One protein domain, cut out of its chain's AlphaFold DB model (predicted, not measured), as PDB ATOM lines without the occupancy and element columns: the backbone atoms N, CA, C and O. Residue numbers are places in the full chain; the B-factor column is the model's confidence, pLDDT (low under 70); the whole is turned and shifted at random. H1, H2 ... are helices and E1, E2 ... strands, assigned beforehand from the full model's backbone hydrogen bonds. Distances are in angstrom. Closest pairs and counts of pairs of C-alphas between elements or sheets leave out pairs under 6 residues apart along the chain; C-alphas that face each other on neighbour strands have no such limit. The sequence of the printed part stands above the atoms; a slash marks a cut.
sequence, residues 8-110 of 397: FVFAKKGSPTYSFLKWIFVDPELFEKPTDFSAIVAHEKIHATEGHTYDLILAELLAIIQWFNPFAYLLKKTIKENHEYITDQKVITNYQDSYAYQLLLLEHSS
ATOM      1  N   PHE A   8     150.195 176.258 191.843       87.06
ATOM      2  CA  PHE A   8     149.796 174.942 191.344       87.06
ATOM      3  C   PHE A   8     148.397 175.023 190.745       87.06
ATOM      4  O   PHE A   8     147.496 175.592 191.361       87.06
ATOM      5  N   VAL A   9     148.226 174.459 189.553       88.19
ATOM      6  CA  VAL A   9     146.951 174.418 188.830       88.19
ATOM      7  C   VAL A   9     146.712 172.996 188.346       88.19
ATOM      8  O   VAL A   9     147.618 172.349 187.825       88.19
ATOM      9  N   PHE A  10     145.489 172.501 188.512       86.81
ATOM     10  CA  PHE A  10     145.108 171.202 187.973       86.81
ATOM     11  C   PHE A  10     144.892 171.306 186.463       86.81
ATOM     12  O   PHE A  10     144.101 172.127 185.994       86.81
ATOM     13  N   ALA A  11     145.612 170.480 185.707       83.25
ATOM     14  CA  ALA A  11     145.413 170.326 184.274       83.25
ATOM     15  C   ALA A  11     144.217 169.403 183.988       83.25
ATOM     16  O   ALA A  11     143.652 168.765 184.880       83.25
ATOM     17  N   LYS A  12     143.821 169.311 182.713       82.25
ATOM     18  CA  LYS A  12     142.827 168.324 182.284       82.25
ATOM     19  C   LYS A  12     143.381 166.915 182.531       82.25
ATOM     20  O   LYS A  12     144.531 166.655 182.191       82.25
ATOM     21  N   LYS A  13     142.545 166.021 183.064       78.25
ATOM     22  CA  LYS A  13     142.864 164.606 183.315       78.25
ATOM     23  C   LYS A  13     143.569 163.956 182.107       78.25
ATOM     24  O   LYS A  13     143.057 164.079 180.989       78.25
ATOM     25  N   GLY A  14     144.723 163.322 182.329       72.31
ATOM     26  CA  GLY A  14     145.544 162.677 181.294       72.31
ATOM     27  C   GLY A  14     146.433 163.630 180.480       72.31
ATOM     28  O   GLY A  14     146.939 163.250 179.421       72.31
ATOM     29  N   SER A  15     146.586 164.887 180.909       74.88
ATOM     30  CA  SER A  15     147.512 165.840 180.278       74.88
ATOM     31  C   SER A  15     148.919 165.680 180.853       74.88
ATOM     32  O   SER A  15     149.051 165.436 182.050       74.88
ATOM     33  N   PRO A  16     149.985 165.894 180.060       78.50
ATOM     34  CA  PRO A  16     151.334 165.903 180.609       78.50
ATOM     35  C   PRO A  16     151.451 166.976 181.695       78.50
ATOM     36  O   PRO A  16     150.883 168.060 181.566       78.50
ATOM     37  N   THR A  17     152.202 166.680 182.752       83.81
ATOM     38  CA  THR A  17     152.548 167.676 183.772       83.81
ATOM     39  C   THR A  17     153.650 168.581 183.229       83.81
ATOM     40  O   THR A  17     154.603 168.092 182.626       83.81
ATOM     41  N   TYR A  18     153.483 169.897 183.368       87.12
ATOM     42  CA  TYR A  18     154.422 170.888 182.836       87.12
ATOM     43  C   TYR A  18     154.437 172.164 183.676       87.12
ATOM     44  O   TYR A  18     153.489 172.487 184.393       87.12
ATOM     45  N   SER A  19     155.502 172.940 183.535       87.94
ATOM     46  CA  SER A  19     155.677 174.238 184.178       87.94
ATOM     47  C   SER A  19     155.762 175.377 183.161       87.94
ATOM     48  O   SER A  19     156.273 175.236 182.049       87.94
ATOM     49  N   PHE A  20     155.239 176.541 183.546       89.88
ATOM     50  CA  PHE A  20     155.327 177.774 182.773       89.88
ATOM     51  C   PHE A  20     155.459 178.974 183.712       89.88
ATOM     52  O   PHE A  20     154.561 179.260 184.508       89.88
ATOM     53  N   LEU A  21     156.575 179.701 183.617       90.00
ATOM     54  CA  LEU A  21     156.936 180.769 184.554       90.00
ATOM     55  C   LEU A  21     156.911 180.246 186.003       90.00
ATOM     56  O   LEU A  21     157.665 179.344 186.342       90.00
ATOM     57  N   LYS A  22     156.040 180.788 186.860       89.12
ATOM     58  CA  LYS A  22     155.859 180.350 188.257       89.12
ATOM     59  C   LYS A  22     154.671 179.400 188.449       89.12
ATOM     60  O   LYS A  22     154.272 179.153 189.587       89.12
ATOM     61  N   TRP A  23     154.082 178.912 187.360       89.81
ATOM     62  CA  TRP A  23     152.907 178.045 187.368       89.81
ATOM     63  C   TRP A  23     153.307 176.607 187.062       89.81
ATOM     64  O   TRP A  23     154.059 176.361 186.122       89.81
ATOM     65  N   ILE A  24     152.787 175.666 187.839       89.12
ATOM     66  CA  ILE A  24     152.972 174.231 187.639       89.12
ATOM     67  C   ILE A  24     151.592 173.628 187.397       89.12
ATOM     68  O   ILE A  24     150.703 173.725 188.246       89.12
ATOM     69  N   PHE A  25     151.428 173.029 186.226       89.25
ATOM     70  CA  PHE A  25     150.211 172.372 185.782       89.25
ATOM     71  C   PHE A  25     150.359 170.878 186.014       89.25
ATOM     72  O   PHE A  25     151.214 170.246 185.398       89.25
ATOM     73  N   VAL A  26     149.558 170.330 186.922       86.06
ATOM     74  CA  VAL A  26     149.692 168.943 187.379       86.06
ATOM     75  C   VAL A  26     148.484 168.126 186.949       86.06
ATOM     76  O   VAL A  26     147.348 168.590 187.077       86.06
ATOM     77  N   ASP A  27     148.730 166.912 186.458       84.25
ATOM     78  CA  ASP A  27     147.673 165.946 186.159       84.25
ATOM     79  C   ASP A  27     147.041 165.417 187.459       84.25
ATOM     80  O   ASP A  27     147.759 164.883 188.312       84.25
ATOM     81  N   PRO A  28     145.711 165.520 187.628       81.38
ATOM     82  CA  PRO A  28     145.009 164.883 188.736       81.38
ATOM     83  C   PRO A  28     145.257 163.367 188.877       81.38
ATOM     84  O   PRO A  28     145.182 162.869 189.996       81.38
ATOM     85  N   GLU A  29     145.571 162.627 187.802       80.81
ATOM     86  CA  GLU A  29     145.835 161.170 187.885       80.81
ATOM     87  C   GLU A  29     147.139 160.833 188.618       80.81
ATOM     88  O   GLU A  29     147.246 159.792 189.264       80.81
ATOM     89  N   LEU A  30     148.125 161.733 188.591       74.88
ATOM     90  CA  LEU A  30     149.418 161.500 189.240       74.88
ATOM     91  C   LEU A  30     149.308 161.419 190.766       74.88
ATOM     92  O   LEU A  30     150.170 160.826 191.405       74.88
ATOM     93  N   PHE A  31     148.239 161.959 191.360       75.25
ATOM     94  CA  PHE A  31     147.997 161.862 192.802       75.25
ATOM     95  C   PHE A  31     147.710 160.427 193.266       75.25
ATOM     96  O   PHE A  31     147.888 160.132 194.447       75.25
ATOM     97  N   GLU A  32     147.315 159.527 192.359       77.50
ATOM     98  CA  GLU A  32     147.094 158.109 192.669       77.50
ATOM     99  C   GLU A  32     148.417 157.347 192.892       77.50
ATOM    100  O   GLU A  32     148.420 156.287 193.519       77.50
ATOM    101  N   LYS A  33     149.556 157.905 192.447       78.62
ATOM    102  CA  LYS A  33     150.906 157.348 192.625       78.62
ATOM    103  C   LYS A  33     151.826 158.344 193.362       78.62
ATOM    104  O   LYS A  33     152.526 159.131 192.723       78.62
ATOM    105  N   PRO A  34     151.888 158.312 194.710       74.44
ATOM    106  CA  PRO A  34     152.583 159.333 195.507       74.44
ATOM    107  C   PRO A  34     154.085 159.470 195.216       74.44
ATOM    108  O   PRO A  34     154.624 160.574 195.279       74.44
ATOM    109  N   THR A  35     154.757 158.361 194.894       73.06
ATOM    110  CA  THR A  35     156.191 158.324 194.555       73.06
ATOM    111  C   THR A  35     156.491 159.005 193.227       73.06
ATOM    112  O   THR A  35     157.515 159.675 193.082       73.06
ATOM    113  N   ASP A  36     155.582 158.855 192.268       76.44
ATOM    114  CA  ASP A  36     155.750 159.386 190.923       76.44
ATOM    115  C   ASP A  36     155.441 160.878 190.920       76.44
ATOM    116  O   ASP A  36     156.185 161.691 190.366       76.44
ATOM    117  N   PHE A  37     154.389 161.238 191.654       81.56
ATOM    118  CA  PHE A  37     154.005 162.610 191.922       81.56
ATOM    119  C   PHE A  37     155.162 163.431 192.497       81.56
ATOM    120  O   PHE A  37     155.467 164.507 191.980       81.56
ATOM    121  N   SER A  38     155.840 162.939 193.542       83.12
ATOM    122  CA  SER A  38     156.917 163.697 194.189       83.12
ATOM    123  C   SER A  38     158.097 163.957 193.259       83.12
ATOM    124  O   SER A  38     158.644 165.060 193.268       83.12
ATOM    125  N   ALA A  39     158.473 162.976 192.438       83.69
ATOM    126  CA  ALA A  39     159.583 163.105 191.503       83.69
ATOM    127  C   ALA A  39     159.254 164.047 190.330       83.69
ATOM    128  O   ALA A  39     160.045 164.937 190.013       83.69
ATOM    129  N   ILE A  40     158.070 163.901 189.726       85.06
ATOM    130  CA  ILE A  40     157.625 164.728 188.592       85.06
ATOM    131  C   ILE A  40     157.424 166.179 189.032       85.06
ATOM    132  O   ILE A  40     157.900 167.107 188.379       85.06
ATOM    133  N   VAL A  41     156.789 166.401 190.183       87.06
ATOM    134  CA  VAL A  41     156.602 167.756 190.714       87.06
ATOM    135  C   VAL A  41     157.939 168.385 191.099       87.06
ATOM    136  O   VAL A  41     158.128 169.579 190.875       87.06
ATOM    137  N   ALA A  42     158.891 167.617 191.641       87.69
ATOM    138  CA  ALA A  42     160.233 168.127 191.914       87.69
ATOM    139  C   ALA A  42     160.957 168.564 190.628       87.69
ATOM    140  O   ALA A  42     161.609 169.611 190.633       87.69
ATOM    141  N   HIS A  43     160.801 167.811 189.535       89.88
ATOM    142  CA  HIS A  43     161.328 168.159 188.214       89.88
ATOM    143  C   HIS A  43     160.736 169.483 187.706       89.88
ATOM    144  O   HIS A  43     161.471 170.441 187.460       89.88
ATOM    145  N   GLU A  44     159.407 169.590 187.645       89.06
ATOM    146  CA  GLU A  44     158.732 170.808 187.174       89.06
ATOM    147  C   GLU A  44     158.989 172.022 188.068       89.06
ATOM    148  O   GLU A  44     159.102 173.157 187.599       89.06
ATOM    149  N   LYS A  45     159.142 171.794 189.375       90.12
ATOM    150  CA  LYS A  45     159.505 172.842 190.324       90.12
ATOM    151  C   LYS A  45     160.840 173.477 189.964       90.12
ATOM    152  O   LYS A  45     160.939 174.698 190.008       90.12
ATOM    153  N   ILE A  46     161.835 172.676 189.590       89.62
ATOM    154  CA  ILE A  46     163.156 173.184 189.207       89.62
ATOM    155  C   ILE A  46     163.063 174.041 187.938       89.62
ATOM    156  O   ILE A  46     163.646 175.123 187.908       89.62
ATOM    157  N   HIS A  47     162.282 173.626 186.934       90.69
ATOM    158  CA  HIS A  47     162.043 174.440 185.735       90.69
ATOM    159  C   HIS A  47     161.438 175.808 186.066       90.69
ATOM    160  O   HIS A  47     161.898 176.831 185.547       90.69
ATOM    161  N   ALA A  48     160.449 175.834 186.962       90.00
ATOM    162  CA  ALA A  48     159.808 177.068 187.397       90.00
ATOM    163  C   ALA A  48     160.743 177.962 188.235       90.00
ATOM    164  O   ALA A  48     160.745 179.182 188.072       90.00
ATOM    165  N   THR A  49     161.556 177.379 189.123       90.38
ATOM    166  CA  THR A  49     162.468 178.147 189.987       90.38
ATOM    167  C   THR A  49     163.673 178.707 189.242       90.38
ATOM    168  O   THR A  49     164.105 179.812 189.548       90.38
ATOM    169  N   GLU A  50     164.209 177.970 188.269       90.62
ATOM    170  CA  GLU A  50     165.354 178.409 187.458       90.62
ATOM    171  C   GLU A  50     164.938 179.332 186.310       90.62
ATOM    172  O   GLU A  50     165.785 179.935 185.661       90.62
ATOM    173  N   GLY A  51     163.633 179.466 186.057       90.62
ATOM    174  CA  GLY A  51     163.127 180.372 185.034       90.62
ATOM    175  C   GLY A  51     163.384 179.888 183.607       90.62
ATOM    176  O   GLY A  51     163.410 180.708 182.695       90.62
ATOM    177  N   HIS A  52     163.495 178.575 183.383       92.56
ATOM    178  CA  HIS A  52     163.762 177.977 182.066       92.56
ATOM    179  C   HIS A  52     162.773 178.424 180.965       92.56
ATOM    180  O   HIS A  52     163.092 178.377 179.776       92.56
ATOM    181  N   THR A  53     161.565 178.870 181.337       92.88
ATOM    182  CA  THR A  53     160.589 179.472 180.416       92.88
ATOM    183  C   THR A  53     161.120 180.741 179.737       92.88
ATOM    184  O   THR A  53     160.837 180.946 178.558       92.88
ATOM    185  N   TYR A  54     161.892 181.580 180.436       94.06
ATOM    186  CA  TYR A  54     162.422 182.825 179.874       94.06
ATOM    187  C   TYR A  54     163.419 182.557 178.746       94.06
ATOM    188  O   TYR A  54     163.300 183.165 177.682       94.06
ATOM    189  N   ASP A  55     164.339 181.604 178.921       93.31
ATOM    190  CA  ASP A  55     165.323 181.291 177.874       93.31
ATOM    191  C   ASP A  55     164.660 180.647 176.654       93.31
ATOM    192  O   ASP A  55     165.081 180.887 175.524       93.31
ATOM    193  N   LEU A  56     163.593 179.864 176.857       91.25
ATOM    194  CA  LEU A  56     162.807 179.315 175.753       91.25
ATOM    195  C   LEU A  56     162.094 180.423 174.969       91.25
ATOM    196  O   LEU A  56     162.158 180.414 173.743       91.25
ATOM    197  N   ILE A  57     161.476 181.400 175.644       94.44
ATOM    198  CA  ILE A  57     160.859 182.565 174.983       94.44
ATOM    199  C   ILE A  57     161.914 183.368 174.211       94.44
ATOM    200  O   ILE A  57     161.682 183.744 173.062       94.44
ATOM    201  N   LEU A  58     163.089 183.599 174.805       95.00
ATOM    202  CA  LEU A  58     164.192 184.291 174.140       95.00
ATOM    203  C   LEU A  58     164.685 183.518 172.907       95.00
ATOM    204  O   LEU A  58     164.901 184.115 171.855       95.00
ATOM    205  N   ALA A  59     164.825 182.196 173.007       92.56
ATOM    206  CA  ALA A  59     165.228 181.347 171.891       92.56
ATOM    207  C   ALA A  59     164.189 181.337 170.756       92.56
ATOM    208  O   ALA A  59     164.571 181.326 169.586       92.56
ATOM    209  N   GLU A  60     162.890 181.378 171.076       94.50
ATOM    210  CA  GLU A  60     161.819 181.538 170.082       94.50
ATOM    211  C   GLU A  60     161.899 182.896 169.387       94.50
ATOM    212  O   GLU A  60     161.869 182.965 168.161       94.50
ATOM    213  N   LEU A  61     162.068 183.979 170.149       95.81
ATOM    214  CA  LEU A  61     162.210 185.325 169.599       95.81
ATOM    215  C   LEU A  61     163.441 185.427 168.685       95.81
ATOM    216  O   LEU A  61     163.354 185.986 167.592       95.81
ATOM    217  N   LEU A  62     164.569 184.826 169.079       93.06
ATOM    218  CA  LEU A  62     165.764 184.735 168.238       93.06
ATOM    219  C   LEU A  62     165.516 183.929 166.961       93.06
ATOM    220  O   LEU A  62     165.985 184.335 165.901       93.06
ATOM    221  N   ALA A  63     164.769 182.824 167.032       93.69
ATOM    222  CA  ALA A  63     164.402 182.040 165.855       93.69
ATOM    223  C   ALA A  63     163.445 182.797 164.920       93.69
ATOM    224  O   ALA A  63     163.530 182.622 163.711       93.69
ATOM    225  N   ILE A  64     162.576 183.666 165.448       95.94
ATOM    226  CA  ILE A  64     161.718 184.549 164.643       95.94
ATOM    227  C   ILE A  64     162.561 185.623 163.942       95.94
ATOM    228  O   ILE A  64     162.429 185.819 162.734       95.94
ATOM    229  N   ILE A  65     163.457 186.299 164.670       95.62
ATOM    230  CA  ILE A  65     164.343 187.329 164.099       95.62
ATOM    231  C   ILE A  65     165.281 186.715 163.054       95.62
ATOM    232  O   ILE A  65     165.494 187.285 161.985       95.62
ATOM    233  N   GLN A  66     165.826 185.536 163.348       95.38
ATOM    234  CA  GLN A  66     166.748 184.808 162.484       95.38
ATOM    235  C   GLN A  66     166.059 183.636 161.771       95.38
ATOM    236  O   GLN A  66     166.632 182.552 161.675       95.38
ATOM    237  N   TRP A  67     164.846 183.840 161.250       96.88
ATOM    238  CA  TRP A  67     164.046 182.774 160.623       96.88
ATOM    239  C   TRP A  67     164.746 182.077 159.446       96.88
ATOM    240  O   TRP A  67     164.483 180.912 159.160       96.88
ATOM    241  N   PHE A  68     165.671 182.764 158.771       94.50
ATOM    242  CA  PHE A  68     166.470 182.205 157.677       94.50
ATOM    243  C   PHE A  68     167.705 181.422 158.157       94.50
ATOM    244  O   PHE A  68     168.353 180.747 157.358       94.50
ATOM    245  N   ASN A  69     168.071 181.518 159.440       93.50
ATOM    246  CA  ASN A  69     169.286 180.923 159.981       93.50
ATOM    247  C   ASN A  69     169.002 179.542 160.607       93.50
ATOM    248  O   ASN A  69     168.465 179.469 161.717       93.50
ATOM    249  N   PRO A  70     169.435 178.425 159.987       92.44
ATOM    250  CA  PRO A  70     169.231 177.088 160.547       92.44
ATOM    251  C   PRO A  70     169.893 176.898 161.925       92.44
ATOM    252  O   PRO A  70     169.425 176.085 162.726       92.44
ATOM    253  N   PHE A  71     170.943 177.664 162.250       93.25
ATOM    254  CA  PHE A  71     171.610 177.585 163.550       93.25
ATOM    255  C   PHE A  71     170.748 178.104 164.706       93.25
ATOM    256  O   PHE A  71     170.896 177.607 165.822       93.25
ATOM    257  N   ALA A  72     169.811 179.028 164.463       90.69
ATOM    258  CA  ALA A  72     168.898 179.512 165.501       90.69
ATOM    259  C   ALA A  72     167.973 178.384 166.000       90.69
ATOM    260  O   ALA A  72     167.783 178.203 167.204       90.69
ATOM    261  N   TYR A  73     167.486 177.541 165.084       90.06
ATOM    262  CA  TYR A  73     166.677 176.365 165.419       90.06
ATOM    263  C   TYR A  73     167.488 175.279 166.142       90.06
ATOM    264  O   TYR A  73     166.989 174.656 167.083       90.06
ATOM    265  N   LEU A  74     168.751 175.068 165.746       90.69
ATOM    266  CA  LEU A  74     169.661 174.149 166.441       90.69
ATOM    267  C   LEU A  74     169.974 174.625 167.864       90.69
ATOM    268  O   LEU A  74     169.972 173.820 168.798       90.69
ATOM    269  N   LEU A  75     170.202 175.927 168.041       89.38
ATOM    270  CA  LEU A  75     170.439 176.541 169.343       89.38
ATOM    271  C   LEU A  75     169.221 176.372 170.253       89.38
ATOM    272  O   LEU A  75     169.360 175.848 171.354       89.38
ATOM    273  N   LYS A  76     168.024 176.713 169.764       90.12
ATOM    274  CA  LYS A  76     166.757 176.510 170.483       90.12
ATOM    275  C   LYS A  76     166.591 175.061 170.948       90.12
ATOM    276  O   LYS A  76     166.295 174.815 172.117       90.12
ATOM    277  N   LYS A  77     166.818 174.091 170.053       87.88
ATOM    278  CA  LYS A  77     166.777 172.663 170.399       87.88
ATOM    279  C   LYS A  77     167.774 172.339 171.515       87.88
ATOM    280  O   LYS A  77     167.415 171.672 172.478       87.88
ATOM    281  N   THR A  78     169.002 172.837 171.406       89.31
ATOM    282  CA  THR A  78     170.086 172.556 172.358       89.31
ATOM    283  C   THR A  78     169.831 173.175 173.734       89.31
ATOM    284  O   THR A  78     170.099 172.523 174.738       89.31
ATOM    285  N   ILE A  79     169.269 174.388 173.797       90.50
ATOM    286  CA  ILE A  79     168.858 175.034 175.055       90.50
ATOM    287  C   ILE A  79     167.825 174.163 175.773       90.50
ATOM    288  O   ILE A  79     168.000 173.851 176.948       90.50
ATOM    289  N   LYS A  80     166.806 173.688 175.044       89.94
ATOM    290  CA  LYS A  80     165.792 172.789 175.603       89.94
ATOM    291  C   LYS A  80     166.410 171.500 176.154       89.94
ATOM    292  O   LYS A  80     166.134 171.145 177.291       89.94
ATOM    293  N   GLU A  81     167.273 170.823 175.388       89.25
ATOM    294  CA  GLU A  81     167.958 169.606 175.862       89.25
ATOM    295  C   GLU A  81     168.818 169.875 177.109       89.25
ATOM    296  O   GLU A  81     168.827 169.078 178.045       89.25
ATOM    297  N   ASN A  82     169.518 171.010 177.145       90.56
ATOM    298  CA  ASN A  82     170.368 171.385 178.269       90.56
ATOM    299  C   ASN A  82     169.562 171.649 179.549       90.56
ATOM    300  O   ASN A  82     170.000 171.261 180.631       90.56
ATOM    301  N   HIS A  83     168.382 172.260 179.435       91.62
ATOM    302  CA  HIS A  83     167.481 172.464 180.570       91.62
ATOM    303  C   HIS A  83     167.030 171.140 181.181       91.62
ATOM    304  O   HIS A  83     167.130 170.986 182.394       91.62
ATOM    305  N   GLU A  84     166.638 170.162 180.357       90.56
ATOM    306  CA  GLU A  84     166.302 168.814 180.835       90.56
ATOM    307  C   GLU A  84     167.482 168.192 181.599       90.56
ATOM    308  O   GLU A  84     167.300 167.682 182.701       90.56
ATOM    309  N   TYR A  85     168.713 168.303 181.076       91.00
ATOM    310  CA  TYR A  85     169.903 167.759 181.746       91.00
ATOM    311  C   TYR A  85     170.202 168.444 183.085       91.00
ATOM    312  O   TYR A  85     170.578 167.773 184.047       91.00
ATOM    313  N   ILE A  86     170.053 169.770 183.165       89.00
ATOM    314  CA  ILE A  86     170.251 170.527 184.409       89.00
ATOM    315  C   ILE A  86     169.199 170.118 185.438       89.00
ATOM    316  O   ILE A  86     169.549 169.860 186.595       89.00
ATOM    317  N   THR A  87     167.937 170.037 185.018       90.38
ATOM    318  CA  THR A  87     166.836 169.628 185.885       90.38
ATOM    319  C   THR A  87     167.052 168.210 186.394       90.38
ATOM    320  O   THR A  87     167.077 168.002 187.604       90.38
ATOM    321  N   ASP A  88     167.311 167.254 185.501       91.56
ATOM    322  CA  ASP A  88     167.587 165.857 185.841       91.56
ATOM    323  C   ASP A  88     168.720 165.728 186.859       91.56
ATOM    324  O   ASP A  88     168.606 165.006 187.850       91.56
ATOM    325  N   GLN A  89     169.806 166.474 186.657       88.69
ATOM    326  CA  GLN A  89     170.937 166.459 187.574       88.69
ATOM    327  C   GLN A  89     170.561 167.010 188.958       88.69
ATOM    328  O   GLN A  89     171.012 166.474 189.971       88.69
ATOM    329  N   LYS A  90     169.756 168.078 189.025       89.12
ATOM    330  CA  LYS A  90     169.291 168.671 190.291       89.12
ATOM    331  C   LYS A  90     168.299 167.764 191.015       89.12
ATOM    332  O   LYS A  90     168.407 167.634 192.231       89.12
ATOM    333  N   VAL A  91     167.402 167.096 190.288       89.00
ATOM    334  CA  VAL A  91     166.507 166.082 190.861       89.00
ATOM    335  C   VAL A  91     167.333 164.943 191.449       89.00
ATOM    336  O   VAL A  91     167.202 164.678 192.633       89.00
ATOM    337  N   ILE A  92     168.265 164.351 190.696       87.75
ATOM    338  CA  ILE A  92     169.108 163.240 191.182       87.75
ATOM    339  C   ILE A  92     169.970 163.634 192.387       87.75
ATOM    340  O   ILE A  92     170.236 162.806 193.250       87.75
ATOM    341  N   THR A  93     170.424 164.887 192.459       84.25
ATOM    342  CA  THR A  93     171.227 165.357 193.603       84.25
ATOM    343  C   THR A  93     170.378 165.507 194.872       84.25
ATOM    344  O   THR A  93     170.887 165.308 195.969       84.25
ATOM    345  N   ASN A  94     169.094 165.854 194.729       80.50
ATOM    346  CA  ASN A  94     168.189 166.122 195.851       80.50
ATOM    347  C   ASN A  94     167.275 164.933 196.205       80.50
ATOM    348  O   ASN A  94     166.709 164.906 197.295       80.50
ATOM    349  N   TYR A  95     167.103 163.972 195.294       75.44
ATOM    350  CA  TYR A  95     166.236 162.804 195.436       75.44
ATOM    351  C   TYR A  95     167.074 161.566 195.775       75.44
ATOM    352  O   TYR A  95     168.086 161.305 195.131       75.44
ATOM    353  N   GLN A  96     166.665 160.803 196.791       67.94
ATOM    354  CA  GLN A  96     167.480 159.714 197.352       67.94
ATOM    355  C   GLN A  96     167.682 158.526 196.397       67.94
ATOM    356  O   GLN A  96     168.693 157.835 196.506       67.94
ATOM    357  N   ASP A  97     166.763 158.302 195.453       79.81
ATOM    358  CA  ASP A  97     166.819 157.169 194.527       79.81
ATOM    359  C   ASP A  97     166.947 157.619 193.060       79.81
ATOM    360  O   ASP A  97     165.970 157.933 192.373       79.81
ATOM    361  N   SER A  98     168.191 157.630 192.573       81.50
ATOM    362  CA  SER A  98     168.530 157.937 191.177       81.50
ATOM    363  C   SER A  98     167.974 156.903 190.188       81.50
ATOM    364  O   SER A  98     167.683 157.247 189.040       81.50
ATOM    365  N   TYR A  99     167.817 155.642 190.605       83.44
ATOM    366  CA  TYR A  99     167.354 154.562 189.734       83.44
ATOM    367  C   TYR A  99     165.832 154.583 189.579       83.44
ATOM    368  O   TYR A  99     165.346 154.518 188.448       83.44
ATOM    369  N   ALA A 100     165.088 154.777 190.672       83.81
ATOM    370  CA  ALA A 100     163.636 154.963 190.619       83.81
ATOM    371  C   ALA A 100     163.248 156.147 189.724       83.81
ATOM    372  O   ALA A 100     162.338 156.037 188.907       83.81
ATOM    373  N   TYR A 101     163.995 157.253 189.800       86.19
ATOM    374  CA  TYR A 101     163.772 158.406 188.929       86.19
ATOM    375  C   TYR A 101     164.017 158.089 187.440       86.19
ATOM    376  O   TYR A 101     163.214 158.456 186.584       86.19
ATOM    377  N   GLN A 102     165.095 157.369 187.111       86.56
ATOM    378  CA  GLN A 102     165.383 156.951 185.731       86.56
ATOM    379  C   GLN A 102     164.303 156.018 185.163       86.56
ATOM    380  O   GLN A 102     163.930 156.154 183.996       86.56
ATOM    381  N   LEU A 103     163.799 155.086 185.978       84.44
ATOM    382  CA  LEU A 103     162.701 154.192 185.603       84.44
ATOM    383  C   LEU A 103     161.396 154.955 185.374       84.44
ATOM    384  O   LEU A 103     160.723 154.712 184.375       84.44
ATOM    385  N   LEU A 104     161.088 155.930 186.228       83.25
ATOM    386  CA  LEU A 104     159.919 156.789 186.072       83.25
ATOM    387  C   LEU A 104     159.952 157.580 184.757       83.25
ATOM    388  O   LEU A 104     158.944 157.674 184.057       83.25
ATOM    389  N   LEU A 105     161.120 158.113 184.374       82.12
ATOM    390  CA  LEU A 105     161.279 158.800 183.088       82.12
ATOM    391  C   LEU A 105     161.039 157.860 181.899       82.12
ATOM    392  O   LEU A 105     160.470 158.277 180.888       82.12
ATOM    393  N   LEU A 106     161.456 156.596 182.002       80.56
ATOM    394  CA  LEU A 106     161.194 155.569 180.988       80.56
ATOM    395  C   LEU A 106     159.704 155.220 180.905       80.56
ATOM    396  O   LEU A 106     159.155 155.183 179.805       80.56
ATOM    397  N   GLU A 107     159.040 155.029 182.044       78.25
ATOM    398  CA  GLU A 107     157.606 154.723 182.103       78.25
ATOM    399  C   GLU A 107     156.782 155.855 181.474       78.25
ATOM    400  O   GLU A 107     156.031 155.626 180.527       78.25
ATOM    401  N   HIS A 108     157.005 157.100 181.900       71.81
ATOM    402  CA  HIS A 108     156.213 158.246 181.449       71.81
ATOM    403  C   HIS A 108     156.501 158.663 179.990       71.81
ATOM    404  O   HIS A 108     155.657 159.263 179.326       71.81
ATOM    405  N   SER A 109     157.681 158.337 179.446       66.69
ATOM    406  CA  SER A 109     158.026 158.617 178.039       66.69
ATOM    407  C   SER A 109     157.547 157.541 177.056       66.69
ATOM    408  O   SER A 109     157.381 157.828 175.868       66.69
ATOM    409  N   SER A 110     157.275 156.323 177.537       55.25
ATOM    410  CA  SER A 110     156.836 155.184 176.718       55.25
ATOM    411  C   SER A 110     155.393 155.289 176.190       55.25
ATOM    412  O   SER A 110     154.979 154.493 175.349       55.25
TER     413      SER A 110
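What this domain is: This is residues 8 to 110 of the 397 residues of the protein "Protein TonB" of Bacteroidetes bacterium (UniProt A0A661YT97). A long helical hairpin, H3 and H4, makes one end of an elongated model; H4 runs on past H3 to cross H2, and a small sheet covers one side of H2. H5 folds back near H2 and H4. The printed part has 103 residues with three named strands, then five named helices; the mixed sheet runs E1 E3 E2, two layers with H2, and the class is mostly helix. It is only just compact, close to loose, with a radius of gyration of the C-alphas of 15.2 A and spans of 46 by 28 by 26 A.

How they stand to each other: Begin at E1, residues 8 to 10, parallel to E3, residues 23 to 26; N 9 and O 24 are within hydrogen-bond range at 2.9 A. E2, residues 18 to 20, and E3 form an antiparallel hairpin, with N 20 and O 23 at 2.8 A. H1, residues 28 to 32, and H2, residues 34 to 50, only just touch, and only at the corner, with 3 pairs of C-alphas within 8 A, the closest those of Leu 30 and Phe 37, 5.4 A. H2 is on the sheet, over E3 and E2, at a height of 8.9 A. H3, residues 52 to 65, only grazes it. H4, residues 70 to 94, forms a helical hairpin with H3, a shallow tilt of 5 degrees, opposite ways; the closest C-alphas are those of Ala 63 and Ala 72, 5.2 A. H4 touches H2 with residues 83 to 91 alone, closest at the C-alphas of Ile 46 and Thr 87, 6.1 A. H5, residues 98 to 109, is close but not clearly touching H2; the closest C-alphas, Ala 39 and Tyr 101, are 6.8 A apart. Every O i to N i+4 pair is within hydrogen-bond range in H2, H3, H4 and H5; H1 has 0 of 1, but 2 of 2 O i to N i+3 pairs.

Where its parts are: Find C-alpha 8 at (149.796, 174.942, 191.344), where E1 begins. H2 is 24.3 A long and H3 20.3 A. From C-alpha 70 at (169.231, 177.088, 160.547), H4 runs 37.0 A; H5, 16.8 A, ends at C-alpha 109 at (158.026, 158.617, 178.039).

The domain as a whole: The C-alphas of Glu 32 and Phe 68 are the two farthest apart, 46.7 A. Residues 65 to 70 stand free. The printed part has no cut and no long link. Confidence is low, under 70, at residues 96, 109 and 110.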